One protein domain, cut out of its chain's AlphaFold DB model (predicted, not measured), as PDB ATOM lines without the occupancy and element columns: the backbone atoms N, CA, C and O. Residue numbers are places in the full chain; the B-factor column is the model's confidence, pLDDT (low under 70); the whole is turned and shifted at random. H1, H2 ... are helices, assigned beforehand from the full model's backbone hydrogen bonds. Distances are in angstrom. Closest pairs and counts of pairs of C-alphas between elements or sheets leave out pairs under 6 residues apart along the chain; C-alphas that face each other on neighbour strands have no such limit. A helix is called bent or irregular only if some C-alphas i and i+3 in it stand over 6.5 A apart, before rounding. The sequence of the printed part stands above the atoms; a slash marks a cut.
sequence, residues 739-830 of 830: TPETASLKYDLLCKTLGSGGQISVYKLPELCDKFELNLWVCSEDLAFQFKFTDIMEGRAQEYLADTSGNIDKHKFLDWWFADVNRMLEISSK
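What this domain is: This is residues 739 to 830 of the 830 residues of an uncharacterized protein of Paramecium tetraurelia (UniProt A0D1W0). Seven short helices form a compact cluster in which most of the touching helices cross one another. H1, the longest, runs along one side; H2 and H6, whose centres are nearest to the middle of the domain, lie between H1 and H5, while H4, with H3 on one side and H7 on the other, makes the end away from H1. The printed part has 92 residues with seven named helices, H1 to H7 in order along the chain, and no named strand: its class is all helix. The radius of gyration of the C-alphas is 12.4 A, and the spans are 35 by 26 by 21 A, a rounded outline.

Where its parts are: H1, residues 740 to 754, measures 19.9 A from its first C-alpha at (45.367, 32.002, -59.814) to its last at (53.204, 30.261, -41.564). H2, residues 762 to 771, measures 14.6 A and is irregular, with C-alphas 763 and 766 standing 7.5 A apart. H3 is residues 774 to 777, H4 residues 783 to 793 at 15.6 A, and H5 residues 796 to 801. H6, residues 810 to 818, measures 12.3 A, and H7, residues 821 to 828, measures 10.3 A, ending with C-alpha 828 at (31.887, 44.782, -48.668).

How they stand to each other: H1 touches H6 at a steep tilt of 53 degrees, opposite ways; their closest C-alphas, of Pro 740 and Leu 814, are 7.0 A apart. H1 only just touches H2, with 3 pairs of C-alphas within 8 A, using residues 750 to 754 alone; the closest are those of Leu 750 and Leu 768, 7.6 A. H2 and H6 are apart. H2 touches H5 about perpendicular, at 83 degrees, with the C-alphas of Val 762 and Gln 798 closest at 5.9 A. H5 and H6 only just touch, with 3 pairs of C-alphas within 8 A, the closest those of Leu 801 and Lys 812 at 5.7 A. H4 and H5 only just touch, with 3 such pairs, and only at the corner; the closest are Asp 791 and Ala 797, C-alphas 5.0 A apart. H4 touches H7 at a shallow tilt of 24 degrees, the same way, with the C-alphas of Ala 784 and Val 821 closest at 4.5 A. H4 touches H3, closest at the C-alphas of Trp 777 and Phe 785, 5.9 A. In H4, H5, H6 and H7 every O i to N i+4 pair is within hydrogen-bond range; in H1 it is 9 of 11 and in H2 4 of 6, and H3 is too short for such a pair.

The domain as a whole: The C-alphas farthest apart, of Gly 757 and Glu 781, are 36.9 A apart. The printed part has no cut and no long link. Mean pLDDT of the printed part is 84.5; residues 756, 779 to 781 and 828 to 830 are under 70.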
ATOM      1  N   THR A 739      49.263  34.485 -61.466       84.62
ATOM      2  CA  THR A 739      48.021  33.856 -61.926       84.62
ATOM      3  C   THR A 739      47.338  33.143 -60.751       84.62
ATOM      4  O   THR A 739      47.995  32.870 -59.738       84.62
ATOM      5  N   PRO A 740      46.042  32.796 -60.843       85.75
ATOM      6  CA  PRO A 740      45.367  32.002 -59.814       85.75
ATOM      7  C   PRO A 740      46.109  30.706 -59.455       85.75
ATOM      8  O   PRO A 740      46.168  30.320 -58.287       85.75
ATOM      9  N   GLU A 741      46.751  30.064 -60.432       86.06
ATOM     10  CA  GLU A 741      47.525  28.838 -60.244       86.06
ATOM     11  C   GLU A 741      48.823  29.095 -59.470       86.06
ATOM     12  O   GLU A 741      49.130  28.372 -58.517       86.06
ATOM     13  N   THR A 742      49.582  30.137 -59.827       88.12
ATOM     14  CA  THR A 742      50.836  30.460 -59.126       88.12
ATOM     15  C   THR A 742      50.575  31.031 -57.733       88.12
ATOM     16  O   THR A 742      51.304  30.709 -56.794       88.12
ATOM     17  N   ALA A 743      49.488  31.786 -57.557       87.69
ATOM     18  CA  ALA A 743      48.993  32.236 -56.260       87.69
ATOM     19  C   ALA A 743      48.588  31.061 -55.359       87.69
ATOM     20  O   ALA A 743      48.955  31.027 -54.185       87.69
ATOM     21  N   SER A 744      47.890  30.068 -55.913       91.50
ATOM     22  CA  SER A 744      47.504  28.842 -55.207       91.50
ATOM     23  C   SER A 744      48.727  28.052 -54.723       91.50
ATOM     24  O   SER A 744      48.793  27.686 -53.549       91.50
ATOM     25  N   LEU A 745      49.741  27.876 -55.580       90.50
ATOM     26  CA  LEU A 745      51.009  27.233 -55.208       90.50
ATOM     27  C   LEU A 745      51.775  28.029 -54.142       90.50
ATOM     28  O   LEU A 745      52.330  27.450 -53.204       90.50
ATOM     29  N   LYS A 746      51.796  29.360 -54.265       91.25
ATOM     30  CA  LYS A 746      52.422  30.258 -53.287       91.25
ATOM     31  C   LYS A 746      51.726  30.164 -51.927       91.25
ATOM     32  O   LYS A 746      52.409  30.089 -50.907       91.25
ATOM     33  N   TYR A 747      50.397  30.098 -51.906       92.31
ATOM     34  CA  TYR A 747      49.611  29.884 -50.692       92.31
ATOM     35  C   TYR A 747      49.950  28.537 -50.032       92.31
ATOM     36  O   TYR A 747      50.226  28.495 -48.833       92.31
ATOM     37  N   ASP A 748      50.024  27.450 -50.807       90.88
ATOM     38  CA  ASP A 748      50.367  26.116 -50.288       90.88
ATOM     39  C   ASP A 748      51.784  26.063 -49.702       90.88
ATOM     40  O   ASP A 748      52.026  25.427 -48.673       90.88
ATOM     41  N   LEU A 749      52.736  26.759 -50.329       89.50
ATOM     42  CA  LEU A 749      54.092  26.889 -49.803       89.50
ATOM     43  C   LEU A 749      54.103  27.662 -48.477       89.50
ATOM     44  O   LEU A 749      54.802  27.274 -47.540       89.50
ATOM     45  N   LEU A 750      53.314  28.732 -48.381       89.38
ATOM     46  CA  LEU A 750      53.202  29.546 -47.172       89.38
ATOM     47  C   LEU A 750      52.451  28.832 -46.045       89.38
ATOM     48  O   LEU A 750      52.769  29.054 -44.881       89.38
ATOM     49  N   CYS A 751      51.551  27.896 -46.345       88.81
ATOM     50  CA  CYS A 751      50.944  27.034 -45.328       88.81
ATOM     51  C   CYS A 751      51.984  26.189 -44.581       88.81
ATOM     52  O   CYS A 751      51.809  25.911 -43.395       88.81
ATOM     53  N   LYS A 752      53.091  25.821 -45.242       85.75
ATOM     54  CA  LYS A 752      54.193  25.071 -44.617       85.75
ATOM     55  C   LYS A 752      55.059  25.933 -43.696       85.75
ATOM     56  O   LYS A 752      55.700  25.388 -42.805       85.75
ATOM     57  N   THR A 753      55.115  27.247 -43.923       83.25
ATOM     58  CA  THR A 753      56.003  28.164 -43.185       83.25
ATOM     59  C   THR A 753      55.268  29.001 -42.141       83.25
ATOM     60  O   THR A 753      55.802  29.234 -41.061       83.25
ATOM     61  N   LEU A 754      54.043  29.436 -42.438       79.81
ATOM     62  CA  LEU A 754      53.204  30.261 -41.564       79.81
ATOM     63  C   LEU A 754      52.144  29.446 -40.812       79.81
ATOM     64  O   LEU A 754      51.679  29.881 -39.753       79.81
ATOM     65  N   GLY A 755      51.750  28.290 -41.347       74.56
ATOM     66  CA  GLY A 755      50.664  27.470 -40.822       74.56
ATOM     67  C   GLY A 755      51.083  26.450 -39.762       74.56
ATOM     68  O   GLY A 755      52.247  26.078 -39.641       74.56
ATOM     69  N   SER A 756      50.108  25.976 -38.989       64.69
ATOM     70  CA  SER A 756      50.236  24.806 -38.107       64.69
ATOM     71  C   SER A 756      49.306  23.723 -38.641       64.69
ATOM     72  O   SER A 756      48.120  23.971 -38.815       64.69
ATOM     73  N   GLY A 757      49.838  22.544 -38.978       70.12
ATOM     74  CA  GLY A 757      49.035  21.467 -39.577       70.12
ATOM     75  C   GLY A 757      48.617  21.700 -41.037       70.12
ATOM     76  O   GLY A 757      47.667  21.080 -41.497       70.12
ATOM     77  N   GLY A 758      49.311  22.576 -41.776       78.19
ATOM     78  CA  GLY A 758      49.022  22.847 -43.193       78.19
ATOM     79  C   GLY A 758      47.906  23.865 -43.443       78.19
ATOM     80  O   GLY A 758      47.502  24.040 -44.587       78.19
ATOM     81  N   GLN A 759      47.439  24.555 -42.400       87.19
ATOM     82  CA  GLN A 759      46.458  25.639 -42.483       87.19
ATOM     83  C   GLN A 759      46.997  26.905 -41.807       87.19
ATOM     84  O   GLN A 759      47.768  26.830 -40.845       87.19
ATOM     85  N   ILE A 760      46.606  28.076 -42.313       90.31
ATOM     86  CA  ILE A 760      47.011  29.384 -41.779       90.31
ATOM     87  C   ILE A 760      45.851  29.948 -40.959       90.31
ATOM     88  O   ILE A 760      44.748  30.091 -41.474       90.31
ATOM     89  N   SER A 761      46.095  30.291 -39.695       92.06
ATOM     90  CA  SER A 761      45.089  30.942 -38.847       92.06
ATOM     91  C   SER A 761      44.681  32.304 -39.415       92.06
ATOM     92  O   SER A 761      45.538  33.051 -39.891       92.06
ATOM     93  N   VAL A 762      43.399  32.672 -39.299       92.12
ATOM     94  CA  VAL A 762      42.881  33.963 -39.786       92.12
ATOM     95  C   VAL A 762      43.583  35.176 -39.161       92.12
ATOM     96  O   VAL A 762      43.737  36.213 -39.803       92.12
ATOM     97  N   TYR A 763      44.125  35.033 -37.949       89.25
ATOM     98  CA  TYR A 763      44.915  36.082 -37.295       89.25
ATOM     99  C   TYR A 763      46.247  36.381 -38.002       89.25
ATOM    100  O   TYR A 763      46.809  37.454 -37.804       89.25
ATOM    101  N   LYS A 764      46.740  35.464 -38.847       90.06
ATOM    102  CA  LYS A 764      47.940  35.647 -39.679       90.06
ATOM    103  C   LYS A 764      47.627  36.158 -41.089       90.06
ATOM    104  O   LYS A 764      48.518  36.185 -41.935       90.06
ATOM    105  N   LEU A 765      46.389  36.581 -41.360       90.62
ATOM    106  CA  LEU A 765      46.009  37.157 -42.652       90.62
ATOM    107  C   LEU A 765      46.888  38.361 -43.064       90.62
ATOM    108  O   LEU A 765      47.328  38.367 -44.211       90.62
ATOM    109  N   PRO A 766      47.242  39.320 -42.176       88.75
ATOM    110  CA  PRO A 766      48.160  40.402 -42.544       88.75
ATOM    111  C   PRO A 766      49.534  39.888 -42.999       88.75
ATOM    112  O   PRO A 766      50.036  40.303 -44.038       88.75
ATOM    113  N   GLU A 767      50.106  38.913 -42.282       87.12
ATOM    114  CA  GLU A 767      51.399  38.305 -42.631       87.12
ATOM    115  C   GLU A 767      51.339  37.564 -43.975       87.12
ATOM    116  O   GLU A 767      52.286  37.615 -44.762       87.12
ATOM    117  N   LEU A 768      50.223  36.884 -44.260       88.88
ATOM    118  CA  LEU A 768      49.986  36.243 -45.550       88.88
ATOM    119  C   LEU A 768      49.925  37.285 -46.677       88.88
ATOM    120  O   LEU A 768      50.592  37.117 -47.696       88.88
ATOM    121  N   CYS A 769      49.178  38.374 -46.491       89.44
ATOM    122  CA  CYS A 769      49.040  39.435 -47.487       89.44
ATOM    123  C   CYS A 769      50.345  40.207 -47.726       89.44
ATOM    124  O   CYS A 769      50.632  40.555 -48.871       89.44
ATOM    125  N   ASP A 770      51.186  40.373 -46.705       84.50
ATOM    126  CA  ASP A 770      52.543  40.911 -46.857       84.50
ATOM    127  C   ASP A 770      53.425  39.989 -47.712       84.50
ATOM    128  O   ASP A 770      54.179  40.453 -48.565       84.50
ATOM    129  N   LYS A 771      53.313  38.661 -47.555       86.44
ATOM    130  CA  LYS A 771      54.027  37.694 -48.416       86.44
ATOM    131  C   LYS A 771      53.502  37.669 -49.848       86.44
ATOM    132  O   LYS A 771      54.234  37.275 -50.760       86.44
ATOM    133  N   PHE A 772      52.258  38.080 -50.054       86.62
ATOM    134  CA  PHE A 772      51.679  38.355 -51.368       86.62
ATOM    135  C   PHE A 772      51.945  39.788 -51.859       86.62
ATOM    136  O   PHE A 772      51.506  40.141 -52.951       86.62
ATOM    137  N   GLU A 773      52.724  40.568 -51.103       84.25
ATOM    138  CA  GLU A 773      53.168  41.921 -51.442       84.25
ATOM    139  C   GLU A 773      52.010  42.918 -51.604       84.25
ATOM    140  O   GLU A 773      52.094  43.861 -52.391       84.25
ATOM    141  N   LEU A 774      50.911  42.733 -50.858       82.25
ATOM    142  CA  LEU A 774      49.730  43.603 -50.940       82.25
ATOM    143  C   LEU A 774      50.083  45.084 -50.738       82.25
ATOM    144  O   LEU A 774      49.525  45.952 -51.399       82.25
ATOM    145  N   ASN A 775      51.050  45.374 -49.870       76.12
ATOM    146  CA  ASN A 775      51.577  46.717 -49.641       76.12
ATOM    147  C   ASN A 775      52.131  47.379 -50.920       76.12
ATOM    148  O   ASN A 775      52.000  48.591 -51.078       76.12
ATOM    149  N   LEU A 776      52.709  46.602 -51.842       70.31
ATOM    150  CA  LEU A 776      53.152  47.095 -53.150       70.31
ATOM    151  C   LEU A 776      51.954  47.296 -54.089       70.31
ATOM    152  O   LEU A 776      51.874  48.301 -54.797       70.31
ATOM    153  N   TRP A 777      50.994  46.371 -54.053       72.31
ATOM    154  CA  TRP A 777      49.802  46.377 -54.905       72.31
ATOM    155  C   TRP A 777      48.806  47.498 -54.609       72.31
ATOM    156  O   TRP A 777      48.139  47.978 -55.523       72.31
ATOM    157  N   VAL A 778      48.742  47.985 -53.369       72.75
ATOM    158  CA  VAL A 778      47.926  49.156 -52.985       72.75
ATOM    159  C   VAL A 778      48.317  50.416 -53.761       72.75
ATOM    160  O   VAL A 778      47.492  51.308 -53.966       72.75
ATOM    161  N   CYS A 779      49.568  50.480 -54.218       66.81
ATOM    162  CA  CYS A 779      50.094  51.579 -55.021       66.81
ATOM    163  C   CYS A 779      49.860  51.396 -56.533       66.81
ATOM    164  O   CYS A 779      50.290  52.249 -57.314       66.81
ATOM    165  N   SER A 780      49.219  50.300 -56.958       69.25
ATOM    166  CA  SER A 780      48.822  50.078 -58.353       69.25
ATOM    167  C   SER A 780      47.609  50.936 -58.742       69.25
ATOM    168  O   SER A 780      46.939  51.525 -57.892       69.25
ATOM    169  N   GLU A 781      47.326  51.022 -60.045       68.31
ATOM    170  CA  GLU A 781      46.128  51.703 -60.563       68.31
ATOM    171  C   GLU A 781      44.839  50.884 -60.341       68.31
ATOM    172  O   GLU A 781      43.741  51.418 -60.496       68.31
ATOM    173  N   ASP A 782      44.953  49.609 -59.949       75.75
ATOM    174  CA  ASP A 782      43.810  48.757 -59.630       75.75
ATOM    175  C   ASP A 782      43.317  49.025 -58.200       75.75
ATOM    176  O   ASP A 782      43.893  48.581 -57.199       75.75
ATOM    177  N   LEU A 783      42.199  49.751 -58.115       76.12
ATOM    178  CA  LEU A 783      41.554  50.124 -56.858       76.12
ATOM    179  C   LEU A 783      41.144  48.907 -56.014       76.12
ATOM    180  O   LEU A 783      40.995  49.050 -54.800       76.12
ATOM    181  N   ALA A 784      41.007  47.707 -56.595       82.50
ATOM    182  CA  ALA A 784      40.628  46.511 -55.849       82.50
ATOM    183  C   ALA A 784      41.640  46.190 -54.737       82.50
ATOM    184  O   ALA A 784      41.252  45.740 -53.661       82.50
ATOM    185  N   PHE A 785      42.931  46.475 -54.943       84.31
ATOM    186  CA  PHE A 785      43.958  46.279 -53.915       84.31
ATOM    187  C   PHE A 785      43.883  47.294 -52.771       84.31
ATOM    188  O   PHE A 785      44.222  46.954 -51.638       84.31
ATOM    189  N   GLN A 786      43.365  48.498 -53.024       80.81
ATOM    190  CA  GLN A 786      43.101  49.481 -51.968       80.81
ATOM    191  C   GLN A 786      41.938  49.035 -51.075       80.81
ATOM    192  O   GLN A 786      42.032  49.132 -49.848       80.81
ATOM    193  N   PHE A 787      40.879  48.472 -51.669       82.62
ATOM    194  CA  PHE A 787      39.780  47.859 -50.917       82.62
ATOM    195  C   PHE A 787      40.268  46.665 -50.092       82.62
ATOM    196  O   PHE A 787      40.035  46.628 -48.890       82.62
ATOM    197  N   LYS A 788      41.047  45.756 -50.692       89.12
ATOM    198  CA  LYS A 788      41.632  44.597 -49.992       89.12
ATOM    199  C   LYS A 788      42.480  45.012 -48.790       89.12
ATOM    200  O   LYS A 788      42.379  44.424 -47.719       89.12
ATOM    201  N   PHE A 789      43.302  46.048 -48.943       86.19
ATOM    202  CA  PHE A 789      44.103  46.578 -47.841       86.19
ATOM    203  C   PHE A 789      43.240  47.177 -46.730       86.19
ATOM    204  O   PHE A 789      43.475  46.909 -45.553       86.19
ATOM    205  N   THR A 790      42.214  47.938 -47.102       83.50
ATOM    206  CA  THR A 790      41.262  48.520 -46.150       83.50
ATOM    207  C   THR A 790      40.523  47.426 -45.376       83.50
ATOM    208  O   THR A 790      40.460  47.492 -44.150       83.50
ATOM    209  N   ASP A 791      40.070  46.366 -46.050       84.81
ATOM    210  CA  ASP A 791      39.376  45.238 -45.418       84.81
ATOM    211  C   ASP A 791      40.248  44.500 -44.394       84.81
ATOM    212  O   ASP A 791      39.744  44.092 -43.348       84.81
ATOM    213  N   ILE A 792      41.554  44.345 -44.651       86.94
ATOM    214  CA  ILE A 792      42.487  43.763 -43.671       86.94
ATOM    215  C   ILE A 792      42.638  44.677 -42.457       86.94
ATOM    216  O   ILE A 792      42.629  44.194 -41.321       86.94
ATOM    217  N   MET A 793      42.811  45.981 -42.693       80.19
ATOM    218  CA  MET A 793      43.047  46.970 -41.637       80.19
ATOM    219  C   MET A 793      41.832  47.140 -40.725       80.19
ATOM    220  O   MET A 793      41.990  47.357 -39.525       80.19
ATOM    221  N   GLU A 794      40.631  47.015 -41.281       80.69
ATOM    222  CA  GLU A 794      39.370  47.113 -40.548       80.69
ATOM    223  C   GLU A 794      38.927  45.783 -39.927       80.69
ATOM    224  O   GLU A 794      37.939  45.750 -39.202       80.69
ATOM    225  N   GLY A 795      39.645  44.686 -40.182       82.88
ATOM    226  CA  GLY A 795      39.284  43.368 -39.662       82.88
ATOM    227  C   GLY A 795      38.171  42.658 -40.446       82.88
ATOM    228  O   GLY A 795      37.810  41.536 -40.096       82.88
ATOM    229  N   ARG A 796      37.632  43.283 -41.503       84.81
ATOM    230  CA  ARG A 796      36.503  42.769 -42.300       84.81
ATOM    231  C   ARG A 796      36.891  41.550 -43.132       84.81
ATOM    232  O   ARG A 796      36.118  40.602 -43.251       84.81
ATOM    233  N   ALA A 797      38.115  41.532 -43.661       86.44
ATOM    234  CA  ALA A 797      38.607  40.398 -44.443       86.44
ATOM    235  C   ALA A 797      38.649  39.108 -43.601       86.44
ATOM    236  O   ALA A 797      38.363  38.024 -44.100       86.44
ATOM    237  N   GLN A 798      38.952  39.217 -42.308       88.94
ATOM    238  CA  GLN A 798      39.037  38.092 -41.383       88.94
ATOM    239  C   GLN A 798      37.667  37.429 -41.170       88.94
ATOM    240  O   GLN A 798      37.599  36.210 -41.035       88.94
ATOM    241  N   GLU A 799      36.575  38.197 -41.186       85.69
ATOM    242  CA  GLU A 799      35.216  37.672 -40.990       85.69
ATOM    243  C   GLU A 799      34.749  36.825 -42.181       85.69
ATOM    244  O   GLU A 799      34.196  35.740 -42.004       85.69
ATOM    245  N   TYR A 800      35.023  37.283 -43.405       85.38
ATOM    246  CA  TYR A 800      34.625  36.574 -44.621       85.38
ATOM    247  C   TYR A 800      35.556  35.397 -44.962       85.38
ATOM    248  O   TYR A 800      35.088  34.334 -45.389       85.38
ATOM    249  N   LEU A 801      36.869  35.567 -44.763       91.81
ATOM    250  CA  LEU A 801      37.889  34.597 -45.173       91.81
ATOM    251  C   LEU A 801      38.086  33.443 -44.188       91.81
ATOM    252  O   LEU A 801      38.724  32.454 -44.552       91.81
ATOM    253  N   ALA A 802      37.546  33.537 -42.971       91.56
ATOM    254  CA  ALA A 802      37.591  32.441 -42.014       91.56
ATOM    255  C   ALA A 802      36.739  31.239 -42.472       91.56
ATOM    256  O   ALA A 802      35.630  31.374 -43.009       91.56
ATOM    257  N   ASP A 803      37.262  30.039 -42.240       90.06
ATOM    258  CA  ASP A 803      36.505  28.797 -42.211       90.06
ATOM    259  C   ASP A 803      35.849  28.589 -40.832       90.06
ATOM    260  O   ASP A 803      36.015  29.376 -39.897       90.06
ATOM    261  N   THR A 804      35.091  27.501 -40.680       87.62
ATOM    262  CA  THR A 804      34.419  27.158 -39.414       87.62
ATOM    263  C   THR A 804      35.383  26.858 -38.261       87.62
ATOM    264  O   THR A 804      34.947  26.788 -37.113       87.62
ATOM    265  N   SER A 805      36.675  26.685 -38.546       87.12
ATOM    266  CA  SER A 805      37.732  26.365 -37.581       87.12
ATOM    267  C   SER A 805      38.607  27.577 -37.229       87.12
ATOM    268  O   SER A 805      39.546  27.438 -36.445       87.12
ATOM    269  N   GLY A 806      38.315  28.767 -37.771       89.00
ATOM    270  CA  GLY A 806      39.100  29.987 -37.542       89.00
ATOM    271  C   GLY A 806      40.404  30.057 -38.351       89.00
ATOM    272  O   GLY A 806      41.301  30.844 -38.026       89.00
ATOM    273  N   ASN A 807      40.524  29.245 -39.401       93.31
ATOM    274  CA  ASN A 807      41.621  29.280 -40.362       93.31
ATOM    275  C   ASN A 807      41.187  29.977 -41.653       93.31
ATOM    276  O   ASN A 807      40.003  30.139 -41.922       93.31
ATOM    277  N   ILE A 808      42.148  30.427 -42.451       93.81
ATOM    278  CA  ILE A 808      41.886  31.058 -43.744       93.81
ATOM    279  C   ILE A 808      41.449  29.972 -44.730       93.81
ATOM    280  O   ILE A 808      42.213  29.051 -45.015       93.81
ATOM    281  N   ASP A 809      40.253  30.109 -45.296       93.88
ATOM    282  CA  ASP A 809      39.808  29.270 -46.405       93.88
ATOM    283  C   ASP A 809      40.570  29.666 -47.680       93.88
ATOM    284  O   ASP A 809      40.482  30.800 -48.159       93.88
ATOM    285  N   LYS A 810      41.334  28.721 -48.240       93.06
ATOM    286  CA  LYS A 810      42.158  28.939 -49.437       93.06
ATOM    287  C   LYS A 810      41.335  29.413 -50.637       93.06
ATOM    288  O   LYS A 810      41.785  30.294 -51.367       93.06
ATOM    289  N   HIS A 811      40.158  28.833 -50.863       92.06
ATOM    290  CA  HIS A 811      39.322  29.192 -52.005       92.06
ATOM    291  C   HIS A 811      38.751  30.592 -51.835       92.06
ATOM    292  O   HIS A 811      38.828  31.386 -52.771       92.06
ATOM    293  N   LYS A 812      38.264  30.926 -50.634       93.06
ATOM    294  CA  LYS A 812      37.797  32.285 -50.343       93.06
ATOM    295  C   LYS A 812      38.921  33.311 -50.451       93.06
ATOM    296  O   LYS A 812      38.691  34.391 -50.978       93.06
ATOM    297  N   PHE A 813      40.130  32.978 -49.991       94.06
ATOM    298  CA  PHE A 813      41.290  33.868 -50.085       94.06
ATOM    299  C   PHE A 813      41.680  34.145 -51.536       94.06
ATOM    300  O   PHE A 813      41.924  35.296 -51.879       94.06
ATOM    301  N   LEU A 814      41.728  33.120 -52.392       92.88
ATOM    302  CA  LEU A 814      42.061  33.305 -53.805       92.88
ATOM    303  C   LEU A 814      40.950  34.054 -54.556       92.88
ATOM    304  O   LEU A 814      41.268  34.961 -55.321       92.88
ATOM    305  N   ASP A 815      39.674  33.741 -54.302       91.56
ATOM    306  CA  ASP A 815      38.536  34.484 -54.872       91.56
ATOM    307  C   ASP A 815      38.591  35.963 -54.470       91.56
ATOM    308  O   ASP A 815      38.519  36.851 -55.313       91.56
ATOM    309  N   TRP A 816      38.831  36.232 -53.186       93.38
ATOM    310  CA  TRP A 816      39.006  37.585 -52.674       93.38
ATOM    311  C   TRP A 816      40.237  38.274 -53.264       93.38
ATOM    312  O   TRP A 816      40.131  39.417 -53.678       93.38
ATOM    313  N   TRP A 817      41.389  37.603 -53.368       92.88
ATOM    314  CA  TRP A 817      42.628  38.195 -53.891       92.88
ATOM    315  C   TRP A 817      42.496  38.632 -55.355       92.88
ATOM    316  O   TRP A 817      42.982  39.704 -55.727       92.88
ATOM    317  N   PHE A 818      41.805  37.835 -56.173       91.56
ATOM    318  CA  PHE A 818      41.572  38.112 -57.594       91.56
ATOM    319  C   PHE A 818      40.249  38.837 -57.883       91.56
ATOM    320  O   PHE A 818      39.966  39.126 -59.044       91.56
ATOM    321  N   ALA A 819      39.466  39.181 -56.855       89.38
ATOM    322  CA  ALA A 819      38.258  39.980 -57.009       89.38
ATOM    323  C   ALA A 819      38.585  41.361 -57.595       89.38
ATOM    324  O   ALA A 819      39.488  42.054 -57.112       89.38
ATOM    325  N   ASP A 820      37.834  41.768 -58.616       88.31
ATOM    326  CA  ASP A 820      37.864  43.133 -59.136       88.31
ATOM    327  C   ASP A 820      37.124  44.106 -58.200       88.31
ATOM    328  O   ASP A 820      36.538  43.715 -57.188       88.31
ATOM    329  N   VAL A 821      37.141  45.400 -58.525       84.56
ATOM    330  CA  VAL A 821      36.503  46.441 -57.702       84.56
ATOM    331  C   VAL A 821      35.007  46.183 -57.499       84.56
ATOM    332  O   VAL A 821      34.503  46.373 -56.395       84.56
ATOM    333  N   ASN A 822      34.291  45.728 -58.530       84.88
ATOM    334  CA  ASN A 822      32.851  45.483 -58.431       84.88
ATOM    335  C   ASN A 822      32.573  44.324 -57.476       84.88
ATOM    336  O   ASN A 822      31.730  44.430 -56.586       84.88
ATOM    337  N   ARG A 823      33.348  43.247 -57.602       84.81
ATOM    338  CA  ARG A 823      33.270  42.093 -56.715       84.81
ATOM    339  C   ARG A 823      33.657  42.452 -55.280       84.81
ATOM    340  O   ARG A 823      33.013  41.980 -54.348       84.81
ATOM    341  N   MET A 824      34.640  43.330 -55.083       85.38
ATOM    342  CA  MET A 824      35.003  43.850 -53.759       85.38
ATOM    343  C   MET A 824      33.875  44.675 -53.121       85.38
ATOM    344  O   MET A 824      33.640  44.554 -51.917       85.38
ATOM    345  N   LEU A 825      33.135  45.466 -53.905       77.75
ATOM    346  CA  LEU A 825      31.962  46.213 -53.429       77.75
ATOM    347  C   LEU A 825      30.791  45.284 -53.059       77.75
ATOM    348  O   LEU A 825      30.090  45.538 -52.079       77.75
ATOM    349  N   GLU A 826      30.597  44.180 -53.786       81.38
ATOM    350  CA  GLU A 826      29.626  43.134 -53.420       81.38
ATOM    351  C   GLU A 826      30.005  42.407 -52.126       81.38
ATOM    352  O   GLU A 826      29.134  42.089 -51.318       81.38
ATOM    353  N   ILE A 827      31.296  42.129 -51.926       76.00
ATOM    354  CA  ILE A 827      31.801  41.496 -50.701       76.00
ATOM    355  C   ILE A 827      31.659  42.458 -49.514       76.00
ATOM    356  O   ILE A 827      31.233  42.035 -48.450       76.00
ATOM    357  N   SER A 828      31.942  43.748 -49.715       65.38
ATOM    358  CA  SER A 828      31.887  44.782 -48.668       65.38
ATOM    359  C   SER A 828      30.472  45.215 -48.267       65.38
ATOM    360  O   SER A 828      30.317  45.918 -47.270       65.38
ATOM    361  N   SER A 829      29.455  44.888 -49.071       60.81
ATOM    362  CA  SER A 829      28.049  45.256 -48.830       60.81
ATOM    363  C   SER A 829      27.239  44.162 -48.127       60.81
ATOM    364  O   SER A 829      26.063  44.378 -47.823       60.81
ATOM    365  N   LYS A 830      27.860  43.009 -47.867       54.28
ATOM    366  CA  LYS A 830      27.344  41.935 -47.015       54.28
ATOM    367  C   LYS A 830      27.989  42.013 -45.644       54.28
ATOM    368  O   LYS A 830      27.276  41.655 -44.683       54.28
TER     369      LYS A 830